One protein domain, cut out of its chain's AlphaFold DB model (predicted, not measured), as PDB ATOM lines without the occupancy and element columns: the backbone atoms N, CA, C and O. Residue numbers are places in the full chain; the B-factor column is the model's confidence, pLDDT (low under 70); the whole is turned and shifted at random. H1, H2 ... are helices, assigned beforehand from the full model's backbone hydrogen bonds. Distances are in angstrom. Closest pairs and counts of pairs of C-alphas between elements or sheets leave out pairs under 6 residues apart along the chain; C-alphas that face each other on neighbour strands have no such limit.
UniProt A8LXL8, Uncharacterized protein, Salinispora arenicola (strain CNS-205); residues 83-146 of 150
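What this domain is: This is residues 83 to 146 of the 150 residues of an uncharacterized protein of Salinispora arenicola (strain CNS-205) (UniProt A8LXL8). The longest helix, H2, runs along the length of the domain; H3 folds back from its end and packs on H2 at a slant, while H1 slants near the first part of H2. A winding stretch, residues 83 to 98, leads into H1. The 64 printed residues hold three named helices, H1, H2, H3 in chain order, and no named strand: all helix. The whole is compact, radius of gyration of the C-alphas 11.6 A, and only just elongated, spanning 35 by 23 by 15 A.

How they stand to each other: H2, residues 113 to 127, touches H3, residues 136 to 143, with residues 120 to 124 alone. Their closest C-alphas, Leu 120 and Phe 143, are 6.0 A apart; they run opposite ways at a steep tilt of 52 degrees. H1, residues 99 to 108, is close to H2 but not clearly touching; their closest C-alphas, Leu 105 and Leu 116, are 7.3 A apart, at a steep tilt of 42 degrees, opposite ways. H1 and H3 are apart. In H1, H2 and H3 every O i to N i+4 pair is within hydrogen-bond range.

Where its parts are: H2 is 20.9 A long, H1 14.2 A and H3 10.8 A. C-alpha 99 is at (221.576, 221.227, 198.167), C-alpha 143 at (211.107, 220.543, 201.727).

The domain as a whole: The farthest C-alphas, Gly 111 and His 133, are 34.6 A apart. The printed part has no cut, no link is long, and no printed residue is under pLDDT 70.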
ATOM      1  N   VAL A  83     214.987 208.923 195.608       96.12
ATOM      2  CA  VAL A  83     214.896 207.461 195.670       96.12
ATOM      3  C   VAL A  83     213.975 207.082 196.820       96.12
ATOM      4  O   VAL A  83     214.279 207.342 197.980       96.12
ATOM      5  N   ARG A  84     212.834 206.466 196.512       95.50
ATOM      6  CA  ARG A  84     211.891 205.979 197.529       95.50
ATOM      7  C   ARG A  84     212.340 204.612 198.081       95.50
ATOM      8  O   ARG A  84     212.945 203.848 197.331       95.50
ATOM      9  N   PRO A  85     212.022 204.273 199.345       95.50
ATOM     10  CA  PRO A  85     211.268 205.076 200.314       95.50
ATOM     11  C   PRO A  85     212.141 205.995 201.187       95.50
ATOM     12  O   PRO A  85     211.594 206.774 201.952       95.50
ATOM     13  N   GLY A  86     213.476 205.942 201.096       95.00
ATOM     14  CA  GLY A  86     214.361 206.782 201.928       95.00
ATOM     15  C   GLY A  86     214.313 208.276 201.586       95.00
ATOM     16  O   GLY A  86     214.676 209.135 202.388       95.00
ATOM     17  N   TRP A  87     213.816 208.602 200.390       97.38
ATOM     18  CA  TRP A  87     213.877 209.938 199.805       97.38
ATOM     19  C   TRP A  87     215.311 210.463 199.730       97.38
ATOM     20  O   TRP A  87     215.555 211.657 199.862       97.38
ATOM     21  N   ASP A  88     216.272 209.580 199.489       96.44
ATOM     22  CA  ASP A  88     217.665 209.959 199.287       96.44
ATOM     23  C   ASP A  88     217.887 210.388 197.844       96.44
ATOM     24  O   ASP A  88     217.216 209.947 196.910       96.44
ATOM     25  N   CYS A  89     218.829 211.292 197.632       96.00
ATOM     26  CA  CYS A  89     219.150 211.770 196.306       96.00
ATOM     27  C   CYS A  89     220.016 210.743 195.571       96.00
ATOM     28  O   CYS A  89     221.175 210.551 195.938       96.00
ATOM     29  N   ALA A  90     219.523 210.193 194.456       91.50
ATOM     30  CA  ALA A  90     220.282 209.254 193.618       91.50
ATOM     31  C   ALA A  90     221.643 209.812 193.172       91.50
ATOM     32  O   ALA A  90     222.581 209.059 192.934       91.50
ATOM     33  N   GLY A  91     221.746 211.141 193.051       90.19
ATOM     34  CA  GLY A  91     222.954 211.781 192.554       90.19
ATOM     35  C   GLY A  91     224.074 211.988 193.568       90.19
ATOM     36  O   GLY A  91     225.234 212.046 193.177       90.19
ATOM     37  N   CYS A  92     223.751 212.116 194.855       92.06
ATOM     38  CA  CYS A  92     224.743 212.484 195.872       92.06
ATOM     39  C   CYS A  92     224.556 211.774 197.218       92.06
ATOM     40  O   CYS A  92     225.295 212.058 198.152       92.06
ATOM     41  N   GLY A  93     223.551 210.907 197.358       93.69
ATOM     42  CA  GLY A  93     223.243 210.166 198.585       93.69
ATOM     43  C   GLY A  93     222.627 210.990 199.720       93.69
ATOM     44  O   GLY A  93     222.091 210.413 200.653       93.69
ATOM     45  N   ALA A  94     222.665 212.323 199.657       95.50
ATOM     46  CA  ALA A  94     222.068 213.178 200.682       95.50
ATOM     47  C   ALA A  94     220.531 213.163 200.634       95.50
ATOM     48  O   ALA A  94     219.942 212.924 199.579       95.50
ATOM     49  N   ALA A  95     219.894 213.539 201.743       95.94
ATOM     50  CA  ALA A  95     218.451 213.721 201.837       95.94
ATOM     51  C   ALA A  95     217.910 214.599 200.691       95.94
ATOM     52  O   ALA A  95     218.313 215.752 200.515       95.94
ATOM     53  N   TRP A  96     216.989 214.057 199.895       96.62
ATOM     54  CA  TRP A  96     216.304 214.799 198.842       96.62
ATOM     55  C   TRP A  96     215.192 215.681 199.444       96.62
ATOM     56  O   TRP A  96     214.446 215.178 200.285       96.62
ATOM     57  N   PRO A  97     215.027 216.958 199.043       96.94
ATOM     58  CA  PRO A  97     215.827 217.688 198.060       96.94
ATOM     59  C   PRO A  97     217.218 218.031 198.609       96.94
ATOM     60  O   PRO A  97     217.340 218.732 199.615       96.94
ATOM     61  N   CYS A  98     218.269 217.582 197.922       96.12
ATOM     62  CA  CYS A  98     219.653 217.853 198.314       96.12
ATOM     63  C   CYS A  98     220.081 219.273 197.892       96.12
ATOM     64  O   CYS A  98     219.458 219.838 196.986       96.12
ATOM     65  N   PRO A  99     221.152 219.854 198.467       94.25
ATOM     66  CA  PRO A  99     221.576 221.227 198.167       94.25
ATOM     67  C   PRO A  99     221.740 221.533 196.668       94.25
ATOM     68  O   PRO A  99     221.312 222.586 196.194       94.25
ATOM     69  N   ASP A 100     222.278 220.591 195.888       92.56
ATOM     70  CA  ASP A 100     222.412 220.744 194.435       92.56
ATOM     71  C   ASP A 100     221.069 220.773 193.714       92.56
ATOM     72  O   ASP A 100     220.868 221.581 192.804       92.56
ATOM     73  N   HIS A 101     220.128 219.918 194.118       94.44
ATOM     74  CA  HIS A 101     218.791 219.926 193.542       94.44
ATOM     75  C   HIS A 101     218.031 221.200 193.917       94.44
ATOM     76  O   HIS A 101     217.415 221.804 193.042       94.44
ATOM     77  N   ARG A 102     218.140 221.664 195.171       95.00
ATOM     78  CA  ARG A 102     217.555 222.938 195.630       95.00
ATOM     79  C   ARG A 102     218.029 224.102 194.764       95.00
ATOM     80  O   ARG A 102     217.211 224.846 194.236       95.00
ATOM     81  N   ARG A 103     219.340 224.201 194.522       93.38
ATOM     82  CA  ARG A 103     219.932 225.232 193.653       93.38
ATOM     83  C   ARG A 103     219.380 225.185 192.226       93.38
ATOM     84  O   ARG A 103     219.016 226.216 191.674       93.38
ATOM     85  N   ARG A 104     219.287 223.986 191.638       92.56
ATOM     86  CA  ARG A 104     218.729 223.792 190.287       92.56
ATOM     87  C   ARG A 104     217.240 224.132 190.219       92.56
ATOM     88  O   ARG A 104     216.782 224.612 189.189       92.56
ATOM     89  N   LEU A 105     216.484 223.867 191.284       93.81
ATOM     90  CA  LEU A 105     215.079 224.259 191.379       93.81
ATOM     91  C   LEU A 105     214.930 225.780 191.474       93.81
ATOM     92  O   LEU A 105     214.096 226.331 190.765       93.81
ATOM     93  N   LEU A 106     215.757 226.456 192.277       93.75
ATOM     94  CA  LEU A 106     215.762 227.921 192.363       93.75
ATOM     95  C   LEU A 106     216.062 228.572 191.008       93.75
ATOM     96  O   LEU A 106     215.372 229.508 190.623       93.75
ATOM     97  N   ASP A 107     217.034 228.041 190.266       93.19
ATOM     98  CA  ASP A 107     217.360 228.501 188.910       93.19
ATOM     99  C   ASP A 107     216.205 228.246 187.925       93.19
ATOM    100  O   ASP A 107     215.717 229.158 187.257       93.19
ATOM    101  N   ARG A 108     215.672 227.017 187.896       92.38
ATOM    102  CA  ARG A 108     214.564 226.632 187.003       92.38
ATOM    103  C   ARG A 108     213.284 227.435 187.246       92.38
ATOM    104  O   ARG A 108     212.539 227.692 186.301       92.38
ATOM    105  N   TYR A 109     213.002 227.769 188.500       93.50
ATOM    106  CA  TYR A 109     211.815 228.514 188.914       93.50
ATOM    107  C   TYR A 109     212.131 229.983 189.225       93.50
ATOM    108  O   TYR A 109     211.350 230.639 189.919       93.50
ATOM    109  N   ALA A 110     213.239 230.522 188.707       92.62
ATOM    110  CA  ALA A 110     213.580 231.928 188.875       92.62
ATOM    111  C   ALA A 110     212.402 232.827 188.447       92.62
ATOM    112  O   ALA A 110     211.815 232.659 187.376       92.62
ATOM    113  N   GLY A 111     212.006 233.749 189.332       91.44
ATOM    114  CA  GLY A 111     210.844 234.626 189.136       91.44
ATOM    115  C   GLY A 111     209.470 233.959 189.306       91.44
ATOM    116  O   GLY A 111     208.457 234.591 189.021       91.44
ATOM    117  N   LYS A 112     209.401 232.695 189.754       93.94
ATOM    118  CA  LYS A 112     208.150 231.935 189.962       93.94
ATOM    119  C   LYS A 112     208.127 231.192 191.316       93.94
ATOM    120  O   LYS A 112     207.908 229.975 191.336       93.94
ATOM    121  N   PRO A 113     208.310 231.885 192.460       91.25
ATOM    122  CA  PRO A 113     208.431 231.249 193.778       91.25
ATOM    123  C   PRO A 113     207.181 230.458 194.196       91.25
ATOM    124  O   PRO A 113     207.303 229.367 194.746       91.25
ATOM    125  N   ALA A 114     205.979 230.934 193.853       93.25
ATOM    126  CA  ALA A 114     204.734 230.215 194.138       93.25
ATOM    127  C   ALA A 114     204.670 228.847 193.432       93.25
ATOM    128  O   ALA A 114     204.281 227.848 194.035       93.25
ATOM    129  N   ALA A 115     205.106 228.772 192.169       95.25
ATOM    130  CA  ALA A 115     205.128 227.515 191.420       95.25
ATOM    131  C   ALA A 115     206.147 226.519 192.000       95.25
ATOM    132  O   ALA A 115     205.878 225.317 192.034       95.25
ATOM    133  N   LEU A 116     207.286 227.014 192.498       96.25
ATOM    134  CA  LEU A 116     208.262 226.198 193.218       96.25
ATOM    135  C   LEU A 116     207.688 225.664 194.540       96.25
ATOM    136  O   LEU A 116     207.822 224.475 194.827       96.25
ATOM    137  N   GLY A 117     207.011 226.519 195.312       95.94
ATOM    138  CA  GLY A 117     206.352 226.135 196.562       95.94
ATOM    139  C   GLY A 117     205.287 225.057 196.360       95.94
ATOM    140  O   GLY A 117     205.267 224.074 197.097       95.94
ATOM    141  N   ILE A 118     204.457 225.178 195.315       96.81
ATOM    142  CA  ILE A 118     203.462 224.153 194.952       96.81
ATOM    143  C   ILE A 118     204.151 222.826 194.620       96.81
ATOM    144  O   ILE A 118     203.786 221.796 195.182       96.81
ATOM    145  N   TYR A 119     205.177 222.850 193.760       96.81
ATOM    146  CA  TYR A 119     205.932 221.647 193.399       96.81
ATOM    147  C   TYR A 119     206.512 220.944 194.635       96.81
ATOM    148  O   TYR A 119     206.318 219.741 194.815       96.81
ATOM    149  N   LEU A 120     207.179 221.688 195.520       97.06
ATOM    150  CA  LEU A 120     207.783 221.123 196.729       97.06
ATOM    151  C   LEU A 120     206.741 220.638 197.739       97.06
ATOM    152  O   LEU A 120     206.969 219.614 198.377       97.06
ATOM    153  N   SER A 121     205.586 221.297 197.826       97.12
ATOM    154  CA  SER A 121     204.468 220.842 198.659       97.12
ATOM    155  C   SER A 121     203.924 219.500 198.169       97.12
ATOM    156  O   SER A 121     203.749 218.585 198.967       97.12
ATOM    157  N   THR A 122     203.743 219.327 196.853       97.69
ATOM    158  CA  THR A 122     203.346 218.034 196.268       97.69
ATOM    159  C   THR A 122     204.358 216.935 196.598       97.69
ATOM    160  O   THR A 122     203.975 215.826 196.970       97.69
ATOM    161  N   GLN A 123     205.652 217.248 196.515       97.38
ATOM    162  CA  GLN A 123     206.714 216.297 196.841       97.38
ATOM    163  C   GLN A 123     206.742 215.954 198.337       97.38
ATOM    164  O   GLN A 123     206.895 214.786 198.682       97.38
ATOM    165  N   MET A 124     206.540 216.936 199.220       97.25
ATOM    166  CA  MET A 124     206.430 216.718 200.664       97.25
ATOM    167  C   MET A 124     205.249 215.797 200.985       97.25
ATOM    168  O   MET A 124     205.428 214.805 201.684       97.25
ATOM    169  N   THR A 125     204.062 216.059 200.423       97.19
ATOM    170  CA  THR A 125     202.873 215.209 200.609       97.19
ATOM    171  C   THR A 125     203.114 213.773 200.141       97.19
ATOM    172  O   THR A 125     202.705 212.834 200.819       97.19
ATOM    173  N   ALA A 126     203.818 213.584 199.022       97.12
ATOM    174  CA  ALA A 126     204.194 212.255 198.547       97.12
ATOM    175  C   ALA A 126     205.201 211.544 199.473       97.12
ATOM    176  O   ALA A 126     205.220 210.313 199.511       97.12
ATOM    177  N   ALA A 127     206.018 212.294 200.219       97.38
ATOM    178  CA  ALA A 127     207.023 211.758 201.136       97.38
ATOM    179  C   ALA A 127     206.466 211.356 202.506       97.38
ATOM    180  O   ALA A 127     206.991 210.428 203.117       97.38
ATOM    181  N   VAL A 128     205.392 212.006 202.968       97.00
ATOM    182  CA  VAL A 128     204.735 211.733 204.261       97.00
ATOM    183  C   VAL A 128     204.533 210.236 204.551       97.00
ATOM    184  O   VAL A 128     204.941 209.800 205.628       97.00
ATOM    185  N   PRO A 129     203.946 209.414 203.653       97.00
ATOM    186  CA  PRO A 129     203.737 207.998 203.957       97.00
ATOM    187  C   PRO A 129     205.045 207.209 204.132       97.00
ATOM    188  O   PRO A 129     205.090 206.297 204.957       97.00
ATOM    189  N   ASP A 130     206.109 207.563 203.405       97.56
ATOM    190  CA  ASP A 130     207.398 206.861 203.478       97.56
ATOM    191  C   ASP A 130     208.231 207.302 204.687       97.56
ATOM    192  O   ASP A 130     208.917 206.500 205.321       97.56
ATOM    193  N   LEU A 131     208.149 208.588 205.028       96.44
ATOM    194  CA  LEU A 131     208.935 209.233 206.075       96.44
ATOM    195  C   LEU A 131     208.133 209.462 207.361       96.44
ATOM    196  O   LEU A 131     208.497 210.306 208.169       96.44
ATOM    197  N   ARG A 132     207.072 208.680 207.594       94.75
ATOM    198  CA  ARG A 132     206.182 208.767 208.774       94.75
ATOM    199  C   ARG A 132     206.868 208.664 210.145       94.75
ATOM    200  O   ARG A 132     206.212 208.838 211.165       94.75
ATOM    201  N   HIS A 133     208.137 208.271 210.166       94.25
ATOM    202  CA  HIS A 133     208.965 208.182 211.367       94.25
ATOM    203  C   HIS A 133     209.646 209.515 211.713       94.25
ATOM    204  O   HIS A 133     210.094 209.675 212.843       94.25
ATOM    205  N   LEU A 134     209.731 210.446 210.757       94.81
ATOM    206  CA  LEU A 134     210.227 211.799 210.978       94.81
ATOM    207  C   LEU A 134     209.104 212.684 211.522       94.81
ATOM    208  O   LEU A 134     207.937 212.500 211.150       94.81
ATOM    209  N   PRO A 135     209.432 213.661 212.375       95.31
ATOM    210  CA  PRO A 135     208.439 214.585 212.871       95.31
ATOM    211  C   PRO A 135     208.026 215.585 211.763       95.31
ATOM    212  O   PRO A 135     208.817 215.880 210.856       95.31
ATOM    213  N   PRO A 136     206.783 216.106 211.779       93.44
ATOM    214  CA  PRO A 136     206.270 216.978 210.718       93.44
ATOM    215  C   PRO A 136     207.111 218.235 210.464       93.44
ATOM    216  O   PRO A 136     207.246 218.655 209.313       93.44
ATOM    217  N   GLU A 137     207.696 218.818 211.511       95.00
ATOM    218  CA  GLU A 137     208.587 219.973 211.416       95.00
ATOM    219  C   GLU A 137     209.847 219.666 210.603       95.00
ATOM    220  O   GLU A 137     210.263 220.486 209.790       95.00
ATOM    221  N   GLU A 138     210.409 218.461 210.721       95.56
ATOM    222  CA  GLU A 138     211.595 218.070 209.958       95.56
ATOM    223  C   GLU A 138     211.262 217.912 208.469       95.56
ATOM    224  O   GLU A 138     212.036 218.327 207.602       95.56
ATOM    225  N   LEU A 139     210.078 217.380 208.148       94.81
ATOM    226  CA  LEU A 139     209.590 217.324 206.769       94.81
ATOM    227  C   LEU A 139     209.357 218.727 206.199       94.81
ATOM    228  O   LEU A 139     209.736 218.992 205.056       94.81
ATOM    229  N   TYR A 140     208.777 219.636 206.985       95.25
ATOM    230  CA  TYR A 140     208.579 221.019 206.564       95.25
ATOM    231  C   TYR A 140     209.915 221.719 206.295       95.25
ATOM    232  O   TYR A 140     210.125 222.238 205.197       95.25
ATOM    233  N   GLU A 141     210.856 221.671 207.237       94.94
ATOM    234  CA  GLU A 141     212.174 222.297 207.095       94.94
ATOM    235  C   GLU A 141     212.952 221.741 205.894       94.94
ATOM    236  O   GLU A 141     213.560 222.474 205.106       94.94
ATOM    237  N   ARG A 142     212.877 220.422 205.687       95.31
ATOM    238  CA  ARG A 142     213.548 219.735 204.581       95.31
ATOM    239  C   ARG A 142     213.030 220.163 203.208       95.31
ATOM    240  O   ARG A 142     213.837 220.358 202.293       95.31
ATOM    241  N   PHE A 143     211.714 220.268 203.033       96.44
ATOM    242  CA  PHE A 143     211.107 220.543 201.727       96.44
ATOM    243  C   PHE A 143     210.861 222.033 201.480       96.44
ATOM    244  O   PHE A 143     211.092 222.485 200.360       96.44
ATOM    245  N   LEU A 144     210.430 222.784 202.494       95.50
ATOM    246  CA  LEU A 144     209.930 224.156 202.370       95.50
ATOM    247  C   LEU A 144     210.710 225.185 203.206       95.50
ATOM    248  O   LEU A 144     210.750 226.340 202.795       95.50
ATOM    249  N   GLY A 145     211.366 224.801 204.308       93.62
ATOM    250  CA  GLY A 145     212.003 225.749 205.249       93.62
ATOM    251  C   GLY A 145     213.138 226.605 204.670       93.62
ATOM    252  O   GLY A 145     213.490 227.649 205.208       93.62
ATOM    253  N   TRP A 146     213.688 226.212 203.522       92.62
ATOM    254  CA  TRP A 146     214.714 226.974 202.802       92.62
ATOM    255  C   TRP A 146     214.152 227.872 201.688       92.62
ATOM    256  O   TRP A 146     214.922 228.566 201.020       92.62
TER     257      TRP A 146